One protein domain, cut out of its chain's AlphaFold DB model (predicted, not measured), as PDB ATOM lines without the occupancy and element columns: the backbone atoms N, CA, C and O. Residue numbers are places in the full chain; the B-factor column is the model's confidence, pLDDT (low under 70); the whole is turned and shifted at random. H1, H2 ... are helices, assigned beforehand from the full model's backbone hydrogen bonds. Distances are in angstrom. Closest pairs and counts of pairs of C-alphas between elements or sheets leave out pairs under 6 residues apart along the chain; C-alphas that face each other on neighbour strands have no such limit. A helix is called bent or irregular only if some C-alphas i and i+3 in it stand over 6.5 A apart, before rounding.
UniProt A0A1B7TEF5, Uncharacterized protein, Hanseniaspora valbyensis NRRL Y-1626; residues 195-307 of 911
ATOM      1  N   LEU A 195     211.138 213.369 207.934       83.62
ATOM      2  CA  LEU A 195     211.031 212.405 206.839       83.62
ATOM      3  C   LEU A 195     209.916 212.825 205.864       83.62
ATOM      4  O   LEU A 195     208.743 212.958 206.232       83.62
ATOM      5  N   GLN A 196     210.291 213.065 204.609       85.50
ATOM      6  CA  GLN A 196     209.395 213.613 203.589       85.50
ATOM      7  C   GLN A 196     208.536 212.512 202.958       85.50
ATOM      8  O   GLN A 196     208.945 211.353 202.895       85.50
ATOM      9  N   ASP A 197     207.377 212.876 202.398       85.75
ATOM     10  CA  ASP A 197     206.448 211.949 201.721       85.75
ATOM     11  C   ASP A 197     207.158 210.950 200.796       85.75
ATOM     12  O   ASP A 197     206.937 209.744 200.868       85.75
ATOM     13  N   LYS A 198     208.053 211.449 199.933       87.31
ATOM     14  CA  LYS A 198     208.781 210.626 198.953       87.31
ATOM     15  C   LYS A 198     209.629 209.544 199.616       87.31
ATOM     16  O   LYS A 198     209.756 208.450 199.076       87.31
ATOM     17  N   GLU A 199     210.211 209.845 200.770       87.62
ATOM     18  CA  GLU A 199     211.052 208.917 201.520       87.62
ATOM     19  C   GLU A 199     210.195 207.843 202.197       87.62
ATOM     20  O   GLU A 199     210.527 206.659 202.093       87.62
ATOM     21  N   VAL A 200     209.051 208.225 202.786       87.44
ATOM     22  CA  VAL A 200     208.081 207.275 203.361       87.44
ATOM     23  C   VAL A 200     207.555 206.327 202.282       87.44
ATOM     24  O   VAL A 200     207.566 205.107 202.454       87.44
ATOM     25  N   ILE A 201     207.136 206.882 201.143       89.62
ATOM     26  CA  ILE A 201     206.583 206.126 200.015       89.62
ATOM     27  C   ILE A 201     207.625 205.158 199.451       89.62
ATOM     28  O   ILE A 201     207.325 203.983 199.241       89.62
ATOM     29  N   ASN A 202     208.863 205.614 199.236       89.69
ATOM     30  CA  ASN A 202     209.947 204.755 198.757       89.69
ATOM     31  C   ASN A 202     210.235 203.612 199.731       89.69
ATOM     32  O   ASN A 202     210.400 202.468 199.306       89.69
ATOM     33  N   PHE A 203     210.262 203.903 201.032       88.56
ATOM     34  CA  PHE A 203     210.484 202.897 202.060       88.56
ATOM     35  C   PHE A 203     209.382 201.826 202.059       88.56
ATOM     36  O   PHE A 203     209.679 200.630 202.021       88.56
ATOM     37  N   LEU A 204     208.112 202.238 202.019       88.62
ATOM     38  CA  LEU A 204     206.989 201.304 201.949       88.62
ATOM     39  C   LEU A 204     206.991 200.499 200.642       88.62
ATOM     40  O   LEU A 204     206.790 199.287 200.679       88.62
ATOM     41  N   ASN A 205     207.297 201.116 199.499       88.88
ATOM     42  CA  ASN A 205     207.412 200.411 198.217       88.88
ATOM     43  C   ASN A 205     208.472 199.299 198.244       88.88
ATOM     44  O   ASN A 205     208.256 198.233 197.663       88.88
ATOM     45  N   ILE A 206     209.590 199.512 198.947       87.75
ATOM     46  CA  ILE A 206     210.606 198.471 199.166       87.75
ATOM     47  C   ILE A 206     210.019 197.315 199.985       87.75
ATOM     48  O   ILE A 206     210.210 196.160 199.611       87.75
ATOM     49  N   LEU A 207     209.274 197.606 201.058       84.56
ATOM     50  CA  LEU A 207     208.649 196.578 201.900       84.56
ATOM     51  C   LEU A 207     207.580 195.768 201.155       84.56
ATOM     52  O   LEU A 207     207.473 194.562 201.352       84.56
ATOM     53  N   ILE A 208     206.802 196.410 200.285       87.50
ATOM     54  CA  ILE A 208     205.669 195.785 199.586       87.50
ATOM     55  C   ILE A 208     206.116 194.953 198.379       87.50
ATOM     56  O   ILE A 208     205.352 194.114 197.892       87.50
ATOM     57  N   LYS A 209     207.339 195.161 197.871       85.81
ATOM     58  CA  LYS A 209     207.850 194.477 196.673       85.81
ATOM     59  C   LYS A 209     207.756 192.954 196.786       85.81
ATOM     60  O   LYS A 209     207.312 192.315 195.835       85.81
ATOM     61  N   ASP A 210     208.078 192.425 197.962       79.81
ATOM     62  CA  ASP A 210     208.141 190.985 198.226       79.81
ATOM     63  C   ASP A 210     206.866 190.433 198.890       79.81
ATOM     64  O   ASP A 210     206.782 189.241 199.174       79.81
ATOM     65  N   ILE A 211     205.855 191.281 199.118       84.25
ATOM     66  CA  ILE A 211     204.587 190.881 199.737       84.25
ATOM     67  C   ILE A 211     203.598 190.444 198.655       84.25
ATOM     68  O   ILE A 211     203.280 191.198 197.729       84.25
ATOM     69  N   SER A 212     203.077 189.227 198.802       81.88
ATOM     70  CA  SER A 212     201.929 188.707 198.059       81.88
ATOM     71  C   SER A 212     200.659 188.758 198.907       81.88
ATOM     72  O   SER A 212     200.721 188.722 200.140       81.88
ATOM     73  N   PHE A 213     199.502 188.798 198.242       82.38
ATOM     74  CA  PHE A 213     198.209 188.640 198.906       82.38
ATOM     75  C   PHE A 213     198.179 187.309 199.685       82.38
ATOM     76  O   PHE A 213     198.606 186.293 199.129       82.38
ATOM     77  N   PRO A 214     197.740 187.294 200.959       80.56
ATOM     78  CA  PRO A 214     197.820 186.093 201.787       80.56
ATOM     79  C   PRO A 214     196.850 185.016 201.300       80.56
ATOM     80  O   PRO A 214     195.671 185.297 201.067       80.56
ATOM     81  N   ASN A 215     197.302 183.761 201.230       80.38
ATOM     82  CA  ASN A 215     196.368 182.638 201.151       80.38
ATOM     83  C   ASN A 215     195.567 182.535 202.462       80.38
ATOM     84  O   ASN A 215     196.037 182.946 203.523       80.38
ATOM     85  N   ALA A 216     194.379 181.922 202.428       74.25
ATOM     86  CA  ALA A 216     193.497 181.808 203.601       74.25
ATOM     87  C   ALA A 216     194.172 181.184 204.847       74.25
ATOM     88  O   ALA A 216     193.789 181.490 205.973       74.25
ATOM     89  N   ASN A 217     195.208 180.359 204.651       73.69
ATOM     90  CA  ASN A 217     195.960 179.694 205.721       73.69
ATOM     91  C   ASN A 217     197.204 180.481 206.191       73.69
ATOM     92  O   ASN A 217     197.883 180.051 207.120       73.69
ATOM     93  N   GLU A 218     197.532 181.609 205.553       67.75
ATOM     94  CA  GLU A 218     198.772 182.374 205.770       67.75
ATOM     95  C   GLU A 218     198.563 183.673 206.566       67.75
ATOM     96  O   GLU A 218     199.544 184.300 206.972       67.75
ATOM     97  N   ILE A 219     197.304 184.049 206.834       59.09
ATOM     98  CA  ILE A 219     196.886 185.341 207.416       59.09
ATOM     99  C   ILE A 219     197.590 185.650 208.754       59.09
ATOM    100  O   ILE A 219     197.899 186.804 209.027       59.09
ATOM    101  N   ASN A 220     197.929 184.628 209.550       49.16
ATOM    102  CA  ASN A 220     198.617 184.788 210.842       49.16
ATOM    103  C   ASN A 220     200.108 184.384 210.819       49.16
ATOM    104  O   ASN A 220     200.781 184.472 211.843       49.16
ATOM    105  N   GLY A 221     200.630 183.904 209.682       54.97
ATOM    106  CA  GLY A 221     201.963 183.287 209.589       54.97
ATOM    107  C   GLY A 221     202.978 184.044 208.728       54.97
ATOM    108  O   GLY A 221     204.181 183.787 208.834       54.97
ATOM    109  N   ASN A 222     202.535 184.978 207.881       69.19
ATOM    110  CA  ASN A 222     203.437 185.711 206.999       69.19
ATOM    111  C   ASN A 222     204.149 186.854 207.752       69.19
ATOM    112  O   ASN A 222     203.620 187.956 207.903       69.19
ATOM    113  N   LYS A 223     205.390 186.596 208.188       71.44
ATOM    114  CA  LYS A 223     206.243 187.565 208.904       71.44
ATOM    115  C   LYS A 223     206.380 188.913 208.186       71.44
ATOM    116  O   LYS A 223     206.531 189.929 208.855       71.44
ATOM    117  N   GLN A 224     206.324 188.939 206.853       75.69
ATOM    118  CA  GLN A 224     206.441 190.179 206.080       75.69
ATOM    119  C   GLN A 224     205.170 191.033 206.163       75.69
ATOM    120  O   GLN A 224     205.268 192.255 206.220       75.69
ATOM    121  N   GLN A 225     203.987 190.414 206.237       73.88
ATOM    122  CA  GLN A 225     202.724 191.139 206.415       73.88
ATOM    123  C   GLN A 225     202.582 191.695 207.832       73.88
ATOM    124  O   GLN A 225     202.173 192.841 207.993       73.88
ATOM    125  N   VAL A 226     202.986 190.921 208.846       75.38
ATOM    126  CA  VAL A 226     203.045 191.405 210.235       75.38
ATOM    127  C   VAL A 226     204.017 192.580 210.347       75.38
ATOM    128  O   VAL A 226     203.693 193.591 210.962       75.38
ATOM    129  N   ALA A 227     205.188 192.481 209.707       76.38
ATOM    130  CA  ALA A 227     206.141 193.583 209.663       76.38
ATOM    131  C   ALA A 227     205.542 194.820 208.980       76.38
ATOM    132  O   ALA A 227     205.625 195.905 209.546       76.38
ATOM    133  N   LEU A 228     204.906 194.668 207.811       83.38
ATOM    134  CA  LEU A 228     204.251 195.777 207.112       83.38
ATOM    135  C   LEU A 228     203.201 196.467 207.992       83.38
ATOM    136  O   LEU A 228     203.210 197.692 208.074       83.38
ATOM    137  N   ASP A 229     202.336 195.707 208.673       81.00
ATOM    138  CA  ASP A 229     201.290 196.277 209.530       81.00
ATOM    139  C   ASP A 229     201.879 197.149 210.647       81.00
ATOM    140  O   ASP A 229     201.413 198.261 210.875       81.00
ATOM    141  N   LEU A 230     202.975 196.704 211.266       78.19
ATOM    142  CA  LEU A 230     203.680 197.470 212.293       78.19
ATOM    143  C   LEU A 230     204.226 198.813 211.767       78.19
ATOM    144  O   LEU A 230     204.133 199.825 212.461       78.19
ATOM    145  N   TYR A 231     204.763 198.857 210.542       85.00
ATOM    146  CA  TYR A 231     205.198 200.120 209.921       85.00
ATOM    147  C   TYR A 231     204.015 201.045 209.613       85.00
ATOM    148  O   TYR A 231     204.104 202.256 209.812       85.00
ATOM    149  N   LEU A 232     202.892 200.484 209.159       85.69
ATOM    150  CA  LEU A 232     201.684 201.253 208.866       85.69
ATOM    151  C   LEU A 232     201.053 201.832 210.142       85.69
ATOM    152  O   LEU A 232     200.607 202.974 210.125       85.69
ATOM    153  N   GLN A 233     201.083 201.120 211.268       80.12
ATOM    154  CA  GLN A 233     200.614 201.661 212.552       80.12
ATOM    155  C   GLN A 233     201.394 202.911 212.981       80.12
ATOM    156  O   GLN A 233     200.798 203.878 213.453       80.12
ATOM    157  N   ILE A 234     202.717 202.935 212.773       80.94
ATOM    158  CA  ILE A 234     203.538 204.124 213.059       80.94
ATOM    159  C   ILE A 234     203.072 205.309 212.211       80.94
ATOM    160  O   ILE A 234     202.918 206.415 212.727       80.94
ATOM    161  N   ILE A 235     202.824 205.083 210.919       83.75
ATOM    162  CA  ILE A 235     202.373 206.134 209.999       83.75
ATOM    163  C   ILE A 235     200.985 206.636 210.402       83.75
ATOM    164  O   ILE A 235     200.781 207.843 210.506       83.75
ATOM    165  N   LEU A 236     200.050 205.727 210.691       81.12
ATOM    166  CA  LEU A 236     198.704 206.073 211.147       81.12
ATOM    167  C   LEU A 236     198.750 207.009 212.366       81.12
ATOM    168  O   LEU A 236     198.090 208.056 212.379       81.12
ATOM    169  N   ASN A 237     199.590 206.668 213.345       73.19
ATOM    170  CA  ASN A 237     199.620 207.336 214.641       73.19
ATOM    171  C   ASN A 237     200.453 208.616 214.662       73.19
ATOM    172  O   ASN A 237     200.068 209.569 215.337       73.19
ATOM    173  N   TYR A 238     201.559 208.665 213.918       77.25
ATOM    174  CA  TYR A 238     202.550 209.736 214.057       77.25
ATOM    175  C   TYR A 238     202.789 210.551 212.781       77.25
ATOM    176  O   TYR A 238     203.247 211.686 212.881       77.25
ATOM    177  N   TYR A 239     202.443 210.048 211.590       80.88
ATOM    178  CA  TYR A 239     202.682 210.782 210.345       80.88
ATOM    179  C   TYR A 239     201.522 211.724 210.003       80.88
ATOM    180  O   TYR A 239     200.384 211.278 209.841       80.88
ATOM    181  N   ASN A 240     201.802 213.024 209.882       79.62
ATOM    182  CA  ASN A 240     200.797 214.057 209.582       79.62
ATOM    183  C   ASN A 240     201.107 214.888 208.322       79.62
ATOM    184  O   ASN A 240     200.269 215.696 207.927       79.62
ATOM    185  N   ASN A 241     202.270 214.691 207.692       80.31
ATOM    186  CA  ASN A 241     202.833 215.589 206.674       80.31
ATOM    187  C   ASN A 241     202.459 215.206 205.232       80.31
ATOM    188  O   ASN A 241     203.292 215.303 204.334       80.31
ATOM    189  N   PHE A 242     201.217 214.784 204.992       83.56
ATOM    190  CA  PHE A 242     200.782 214.417 203.645       83.56
ATOM    191  C   PHE A 242     200.696 215.665 202.746       83.56
ATOM    192  O   PHE A 242     199.843 216.535 202.927       83.56
ATOM    193  N   SER A 243     201.585 215.769 201.756       82.31
ATOM    194  CA  SER A 243     201.631 216.894 200.820       82.31
ATOM    195  C   SER A 243     200.740 216.666 199.601       82.31
ATOM    196  O   SER A 243     200.641 215.566 199.047       82.31
ATOM    197  N   LYS A 244     200.144 217.755 199.101       81.56
ATOM    198  CA  LYS A 244     199.306 217.701 197.894       81.56
ATOM    199  C   LYS A 244     200.082 217.299 196.634       81.56
ATOM    200  O   LYS A 244     199.503 216.765 195.693       81.56
ATOM    201  N   GLU A 245     201.390 217.535 196.612       83.88
ATOM    202  CA  GLU A 245     202.251 217.229 195.466       83.88
ATOM    203  C   GLU A 245     202.487 215.723 195.281       83.88
ATOM    204  O   GLU A 245     202.711 215.274 194.159       83.88
ATOM    205  N   ASN A 246     202.396 214.928 196.355       85.88
ATOM    206  CA  ASN A 246     202.660 213.487 196.326       85.88
ATOM    207  C   ASN A 246     201.394 212.619 196.418       85.88
ATOM    208  O   ASN A 246     201.512 211.401 196.543       85.88
ATOM    209  N   ILE A 247     200.192 213.201 196.309       86.75
ATOM    210  CA  ILE A 247     198.908 212.480 196.452       86.75
ATOM    211  C   ILE A 247     198.843 211.251 195.550       86.75
ATOM    212  O   ILE A 247     198.546 210.165 196.028       86.75
ATOM    213  N   ARG A 248     199.162 211.398 194.258       87.31
ATOM    214  CA  ARG A 248     199.084 210.281 193.302       87.31
ATOM    215  C   ARG A 248     199.972 209.111 193.718       87.31
ATOM    216  O   ARG A 248     199.551 207.964 193.643       87.31
ATOM    217  N   ASN A 249     201.168 209.409 194.219       91.06
ATOM    218  CA  ASN A 249     202.103 208.392 194.694       91.06
ATOM    219  C   ASN A 249     201.568 207.694 195.956       91.06
ATOM    220  O   ASN A 249     201.731 206.486 196.109       91.06
ATOM    221  N   TRP A 250     200.898 208.435 196.843       92.19
ATOM    222  CA  TRP A 250     200.201 207.874 198.001       92.19
ATOM    223  C   TRP A 250     198.993 207.013 197.607       92.19
ATOM    224  O   TRP A 250     198.824 205.929 198.159       92.19
ATOM    225  N   GLU A 251     198.178 207.442 196.640       90.69
ATOM    226  CA  GLU A 251     197.033 206.670 196.133       90.69
ATOM    227  C   GLU A 251     197.487 205.353 195.480       90.69
ATOM    228  O   GLU A 251     196.917 204.291 195.751       90.69
ATOM    229  N   GLU A 252     198.546 205.397 194.666       92.38
ATOM    230  CA  GLU A 252     199.168 204.211 194.067       92.38
ATOM    231  C   GLU A 252     199.705 203.255 195.138       92.38
ATOM    232  O   GLU A 252     199.465 202.045 195.078       92.38
ATOM    233  N   LEU A 253     200.376 203.794 196.160       92.38
ATOM    234  CA  LEU A 253     200.902 203.019 197.280       92.38
ATOM    235  C   LEU A 253     199.785 202.348 198.088       92.38
ATOM    236  O   LEU A 253     199.853 201.146 198.340       92.38
ATOM    237  N   ILE A 254     198.742 203.094 198.462       91.19
ATOM    238  CA  ILE A 254     197.579 202.567 199.189       91.19
ATOM    239  C   ILE A 254     196.910 201.455 198.378       91.19
ATOM    240  O   ILE A 254     196.636 200.381 198.913       91.19
ATOM    241  N   THR A 255     196.717 201.665 197.075       90.44
ATOM    242  CA  THR A 255     196.137 200.660 196.172       90.44
ATOM    243  C   THR A 255     197.006 199.399 196.105       90.44
ATOM    244  O   THR A 255     196.501 198.277 196.195       90.44
ATOM    245  N   SER A 256     198.328 199.561 196.014       90.88
ATOM    246  CA  SER A 256     199.295 198.456 196.034       90.88
ATOM    247  C   SER A 256     199.234 197.660 197.346       90.88
ATOM    248  O   SER A 256     199.208 196.431 197.323       90.88
ATOM    249  N   ILE A 257     199.130 198.334 198.496       89.44
ATOM    250  CA  ILE A 257     199.012 197.673 199.807       89.44
ATOM    251  C   ILE A 257     197.676 196.939 199.931       89.44
ATOM    252  O   ILE A 257     197.654 195.783 200.351       89.44
ATOM    253  N   ILE A 258     196.563 197.572 199.554       87.44
ATOM    254  CA  ILE A 258     195.223 196.973 199.647       87.44
ATOM    255  C   ILE A 258     195.121 195.725 198.767       87.44
ATOM    256  O   ILE A 258     194.591 194.710 199.201       87.44
ATOM    257  N   THR A 259     195.670 195.757 197.551       86.75
ATOM    258  CA  THR A 259     195.655 194.591 196.645       86.75
ATOM    259  C   THR A 259     196.546 193.438 197.117       86.75
ATOM    260  O   THR A 259     196.377 192.308 196.662       86.75
ATOM    261  N   LYS A 260     197.472 193.699 198.047       86.56
ATOM    262  CA  LYS A 260     198.425 192.724 198.601       86.56
ATOM    263  C   LYS A 260     198.160 192.351 200.062       86.56
ATOM    264  O   LYS A 260     198.902 191.548 200.620       86.56
ATOM    265  N   SER A 261     197.121 192.898 200.685       85.81
ATOM    266  CA  SER A 261     196.769 192.635 202.080       85.81
ATOM    267  C   SER A 261     195.291 192.281 202.215       85.81
ATOM    268  O   SER A 261     194.469 192.636 201.377       85.81
ATOM    269  N   PHE A 262     194.939 191.550 203.271       83.88
ATOM    270  CA  PHE A 262     193.555 191.180 203.556       83.88
ATOM    271  C   PHE A 262     193.085 191.875 204.834       83.88
ATOM    272  O   PHE A 262     193.687 191.673 205.883       83.88
ATOM    273  N   GLN A 263     192.020 192.682 204.736       83.69
ATOM    274  CA  GLN A 263     191.384 193.380 205.871       83.69
ATOM    275  C   GLN A 263     192.382 194.112 206.792       83.69
ATOM    276  O   GLN A 263     192.252 194.086 208.013       83.69
ATOM    277  N   ASN A 264     193.409 194.743 206.214       85.69
ATOM    278  CA  ASN A 264     194.425 195.426 207.003       85.69
ATOM    279  C   ASN A 264     193.837 196.705 207.635       85.69
ATOM    280  O   ASN A 264     193.382 197.612 206.936       85.69
ATOM    281  N   ILE A 265     193.827 196.748 208.970       86.00
ATOM    282  CA  ILE A 265     193.267 197.852 209.757       86.00
ATOM    283  C   ILE A 265     194.089 199.126 209.526       86.00
ATOM    284  O   ILE A 265     193.541 200.166 209.176       86.00
ATOM    285  N   SER A 266     195.412 199.045 209.631       85.44
ATOM    286  CA  SER A 266     196.304 200.205 209.568       85.44
ATOM    287  C   SER A 266     196.211 200.973 208.243       85.44
ATOM    288  O   SER A 266     196.140 202.202 208.248       85.44
ATOM    289  N   ILE A 267     196.144 200.275 207.100       90.75
ATOM    290  CA  ILE A 267     196.047 200.921 205.781       90.75
ATOM    291  C   ILE A 267     194.698 201.606 205.561       90.75
ATOM    292  O   ILE A 267     194.658 202.683 204.969       90.75
ATOM    293  N   ALA A 268     193.605 201.022 206.064       84.81
ATOM    294  CA  ALA A 268     192.289 201.653 206.012       84.81
ATOM    295  C   ALA A 268     192.290 202.961 206.819       84.81
ATOM    296  O   ALA A 268     191.769 203.975 206.359       84.81
ATOM    297  N   GLY A 269     192.975 202.966 207.967       83.38
ATOM    298  CA  GLY A 269     193.135 204.164 208.784       83.38
ATOM    299  C   GLY A 269     193.977 205.250 208.112       83.38
ATOM    300  O   GLY A 269     193.586 206.417 208.109       83.38
ATOM    301  N   ILE A 270     195.106 204.879 207.495       89.12
ATOM    302  CA  ILE A 270     195.967 205.821 206.758       89.12
ATOM    303  C   ILE A 270     195.209 206.428 205.580       89.12
ATOM    304  O   ILE A 270     195.272 207.637 205.375       89.12
ATOM    305  N   ALA A 271     194.480 205.606 204.821       88.56
ATOM    306  CA  ALA A 271     193.696 206.071 203.685       88.56
ATOM    307  C   ALA A 271     192.619 207.070 204.126       88.56
ATOM    308  O   ALA A 271     192.510 208.141 203.533       88.56
ATOM    309  N   ALA A 272     191.889 206.779 205.208       83.06
ATOM    310  CA  ALA A 272     190.914 207.714 205.762       83.06
ATOM    311  C   ALA A 272     191.582 209.035 206.197       83.06
ATOM    312  O   ALA A 272     191.159 210.116 205.798       83.06
ATOM    313  N   LYS A 273     192.703 208.965 206.924       83.75
ATOM    314  CA  LYS A 273     193.460 210.152 207.354       83.75
ATOM    315  C   LYS A 273     193.956 211.004 206.174       83.75
ATOM    316  O   LYS A 273     193.812 212.225 206.210       83.75
ATOM    317  N   LEU A 274     194.496 210.368 205.131       88.56
ATOM    318  CA  LEU A 274     194.976 211.021 203.911       88.56
ATOM    319  C   LEU A 274     193.836 211.751 203.188       88.56
ATOM    320  O   LEU A 274     193.926 212.956 202.967       88.56
ATOM    321  N   TYR A 275     192.758 211.047 202.828       85.56
ATOM    322  CA  TYR A 275     191.669 211.642 202.045       85.56
ATOM    323  C   TYR A 275     190.939 212.754 202.807       85.56
ATOM    324  O   TYR A 275     190.509 213.726 202.185       85.56
ATOM    325  N   ASN A 276     190.879 212.675 204.141       81.88
ATOM    326  CA  ASN A 276     190.357 213.759 204.969       81.88
ATOM    327  C   ASN A 276     191.187 215.043 204.848       81.88
ATOM    328  O   ASN A 276     190.643 216.115 204.594       81.88
ATOM    329  N   GLN A 277     192.515 214.945 204.967       78.44
ATOM    330  CA  GLN A 277     193.406 216.104 204.828       78.44
ATOM    331  C   GLN A 277     193.370 216.721 203.420       78.44
ATOM    332  O   GLN A 277     193.634 217.911 203.246       78.44
ATOM    333  N   LEU A 278     193.014 215.922 202.413       78.00
ATOM    334  CA  LEU A 278     192.836 216.371 201.034       78.00
ATOM    335  C   LEU A 278     191.456 216.989 200.758       78.00
ATOM    336  O   LEU A 278     191.270 217.586 199.697       78.00
ATOM    337  N   GLY A 279     190.514 216.894 201.702       77.88
ATOM    338  CA  GLY A 279     189.131 217.356 201.546       77.88
ATOM    339  C   GLY A 279     188.237 216.404 200.739       77.88
ATOM    340  O   GLY A 279     187.113 216.766 200.397       77.88
ATOM    341  N   GLU A 280     188.697 215.184 200.441       84.06
ATOM    342  CA  GLU A 280     187.928 214.149 199.741       84.06
ATOM    343  C   GLU A 280     187.091 213.320 200.729       84.06
ATOM    344  O   GLU A 280     187.283 212.112 200.901       84.06
ATOM    345  N   LEU A 281     186.141 213.992 201.386       78.69
ATOM    346  CA  LEU A 281     185.374 213.455 202.519       78.69
ATOM    347  C   LEU A 281     184.705 212.106 202.221       78.69
ATOM    348  O   LEU A 281     184.775 211.196 203.035       78.69
ATOM    349  N   HIS A 282     184.142 211.920 201.024       77.25
ATOM    350  CA  HIS A 282     183.440 210.678 200.692       77.25
ATOM    351  C   HIS A 282     184.363 209.449 200.622       77.25
ATOM    352  O   HIS A 282     184.013 208.369 201.097       77.25
ATOM    353  N   LYS A 283     185.567 209.598 200.048       82.00
ATOM    354  CA  LYS A 283     186.560 208.511 200.053       82.00
ATOM    355  C   LYS A 283     187.053 208.255 201.473       82.00
ATOM    356  O   LYS A 283     187.230 207.106 201.864       82.00
ATOM    357  N   SER A 284     187.250 209.329 202.232       82.31
ATOM    358  CA  SER A 284     187.666 209.271 203.626       82.31
ATOM    359  C   SER A 284     186.692 208.467 204.497       82.31
ATOM    360  O   SER A 284     187.117 207.548 205.194       82.31
ATOM    361  N   GLU A 285     185.392 208.756 204.399       76.00
ATOM    362  CA  GLU A 285     184.313 208.032 205.089       76.00
ATOM    363  C   GLU A 285     184.307 206.543 204.722       76.00
ATOM    364  O   GLU A 285     184.302 205.687 205.602       76.00
ATOM    365  N   LEU A 286     184.415 206.210 203.432       80.75
ATOM    366  CA  LEU A 286     184.430 204.816 202.978       80.75
ATOM    367  C   LEU A 286     185.615 204.021 203.551       80.75
ATOM    368  O   LEU A 286     185.485 202.848 203.913       80.75
ATOM    369  N   PHE A 287     186.794 204.639 203.632       85.88
ATOM    370  CA  PHE A 287     187.958 204.003 204.251       85.88
ATOM    371  C   PHE A 287     187.828 203.894 205.769       85.88
ATOM    372  O   PHE A 287     188.307 202.914 206.345       85.88
ATOM    373  N   PHE A 288     187.135 204.833 206.404       82.38
ATOM    374  CA  PHE A 288     186.828 204.758 207.823       82.38
ATOM    375  C   PHE A 288     185.838 203.644 208.162       82.38
ATOM    376  O   PHE A 288     186.087 202.869 209.083       82.38
ATOM    377  N   ASP A 289     184.781 203.478 207.368       76.69
ATOM    378  CA  ASP A 289     183.840 202.366 207.527       76.69
ATOM    379  C   ASP A 289     184.570 201.022 207.460       76.69
ATOM    380  O   ASP A 289     184.389 200.149 208.311       76.69
ATOM    381  N   ASN A 290     185.474 200.874 206.487       80.88
ATOM    382  CA  ASN A 290     186.322 199.689 206.377       80.88
ATOM    383  C   ASN A 290     187.216 199.510 207.611       80.88
ATOM    384  O   ASN A 290     187.313 198.400 208.136       80.88
ATOM    385  N   TYR A 291     187.830 200.586 208.106       81.62
ATOM    386  CA  TYR A 291     188.650 200.570 209.317       81.62
ATOM    387  C   TYR A 291     187.868 200.066 210.545       81.62
ATOM    388  O   TYR A 291     188.362 199.211 211.287       81.62
ATOM    389  N   ILE A 292     186.630 200.527 210.735       73.94
ATOM    390  CA  ILE A 292     185.748 200.089 211.826       73.94
ATOM    391  C   ILE A 292     185.308 198.635 211.648       73.94
ATOM    392  O   ILE A 292     185.393 197.843 212.588       73.94
ATOM    393  N   ILE A 293     184.889 198.249 210.440       78.69
ATOM    394  CA  ILE A 293     184.496 196.868 210.130       78.69
ATOM    395  C   ILE A 293     185.646 195.901 210.426       78.69
ATOM    396  O   ILE A 293     185.421 194.829 210.995       78.69
ATOM    397  N   TYR A 294     186.876 196.260 210.055       83.25
ATOM    398  CA  TYR A 294     188.046 195.418 210.289       83.25
ATOM    399  C   TYR A 294     188.383 195.316 211.781       83.25
ATOM    400  O   TYR A 294     188.621 194.208 212.261       83.25
ATOM    401  N   ASN A 295     188.309 196.416 212.535       74.12
ATOM    402  CA  ASN A 295     188.485 196.393 213.991       74.12
ATOM    403  C   ASN A 295     187.420 195.550 214.706       74.12
ATOM    404  O   ASN A 295     187.757 194.771 215.597       74.12
ATOM    405  N   ASN A 296     186.154 195.644 214.294       72.75
ATOM    406  CA  ASN A 296     185.069 194.848 214.869       72.75
ATOM    407  C   ASN A 296     185.260 193.353 214.600       72.75
ATOM    408  O   ASN A 296     185.155 192.547 215.519       72.75
ATOM    409  N   LYS A 297     185.632 192.973 213.371       78.00
ATOM    410  CA  LYS A 297     185.987 191.580 213.054       78.00
ATOM    411  C   LYS A 297     187.183 191.108 213.873       78.00
ATOM    412  O   LYS A 297     187.162 190.005 214.413       78.00
ATOM    413  N   TYR A 298     188.216 191.939 214.008       76.69
ATOM    414  CA  TYR A 298     189.371 191.616 214.842       76.69
ATOM    415  C   TYR A 298     188.954 191.371 216.298       76.69
ATOM    416  O   TYR A 298     189.373 190.372 216.886       76.69
ATOM    417  N   PHE A 299     188.081 192.214 216.854       72.00
ATOM    418  CA  PHE A 299     187.514 192.043 218.189       72.00
ATOM    419  C   PHE A 299     186.672 190.765 218.312       72.00
ATOM    420  O   PHE A 299     186.819 190.023 219.283       72.00
ATOM    421  N   GLU A 300     185.828 190.446 217.329       73.25
ATOM    422  CA  GLU A 300     185.016 189.223 217.331       73.25
ATOM    423  C   GLU A 300     185.876 187.961 217.478       73.25
ATOM    424  O   GLU A 300     185.529 187.075 218.275       73.25
ATOM    425  N   PHE A 301     187.010 187.911 216.767       72.06
ATOM    426  CA  PHE A 301     187.942 186.783 216.781       72.06
ATOM    427  C   PHE A 301     188.895 186.780 217.983       72.06
ATOM    428  O   PHE A 301     189.155 185.715 218.537       72.06
ATOM    429  N   ASN A 302     189.402 187.943 218.402       66.88
ATOM    430  CA  ASN A 302     190.470 188.039 219.407       66.88
ATOM    431  C   ASN A 302     189.986 188.467 220.799       66.88
ATOM    432  O   ASN A 302     190.769 188.448 221.745       66.88
ATOM    433  N   LYS A 303     188.711 188.859 220.928       69.62
ATOM    434  CA  LYS A 303     188.081 189.397 222.150       69.62
ATOM    435  C   LYS A 303     188.758 190.645 222.728       69.62
ATOM    436  O   LYS A 303     188.531 190.979 223.884       69.62
ATOM    437  N   LYS A 304     189.561 191.334 221.919       62.78
ATOM    438  CA  LYS A 304     190.222 192.607 222.223       62.78
ATOM    439  C   LYS A 304     190.355 193.426 220.947       62.78
ATOM    440  O   LYS A 304     190.507 192.844 219.868       62.78
ATOM    441  N   PHE A 305     190.302 194.747 221.055       65.25
ATOM    442  CA  PHE A 305     190.640 195.612 219.925       65.25
ATOM    443  C   PHE A 305     192.148 195.637 219.707       65.25
ATOM    444  O   PHE A 305     192.928 195.370 220.623       65.25
ATOM    445  N   GLN A 306     192.559 195.946 218.479       65.00
ATOM    446  CA  GLN A 306     193.976 196.051 218.154       65.00
ATOM    447  C   GLN A 306     194.600 197.284 218.827       65.00
ATOM    448  O   GLN A 306     195.662 197.168 219.435       65.00
ATOM    449  N   ASP A 307     193.926 198.439 218.750       63.06
ATOM    450  CA  ASP A 307     194.358 199.688 219.384       63.06
ATOM    451  C   ASP A 307     193.198 200.698 219.493       63.06
ATOM    452  O   ASP A 307     192.871 201.406 218.540       63.06
TER     453      ASP A 307
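Overview. This is residues 195 to 307 of the 911 residues of an uncharacterized protein of Hanseniaspora valbyensis NRRL Y-1626 (UniProt A0A1B7TEF5). Four helices, H1 to H4, form an up-and-down bundle, each running against the one before, and the longest helix, H5, packs along H4 on the side away from H1. The printed part has 113 residues with five named helices and no named strand; it is all helix and compact, radius of gyration of the C-alphas 13.8 A, spanning 39 by 29 by 22 A.

Arrangement. H5, residues 281 to 302, touches the hub H4, residues 265 to 277, as a hairpin; the closest C-alphas, Ser 284 and Ala 272, are 4.2 A apart. With residues 229 to 236 alone, H2, residues 223 to 238, touches H4, closest C-alphas Leu 236 and Ile 270, 5.2 A. H3, residues 244 to 260, is apart from H2 and touches H1, residues 197 to 208, closest C-alphas Asn 246 and Asp 197, 6.8 A. Every O i to N i+4 pair is within hydrogen-bond range in H1, H2, H4 and H5, and 11 of 13 in H3.

Along the chain. H1 begins at C-alpha 197 (206.448, 211.949, 201.721); H5, 30.9 A long, ends at C-alpha 302 (190.470, 188.039, 219.407). H3, 25.0 A, is irregular: C-alphas 245 and 248 are 7.9 A apart.

Size, cuts and confidence. The printed part has no cut. Residues 209 to 222 form the long link. Residues 218 to 222 and 302 to 307 have pLDDT under 70.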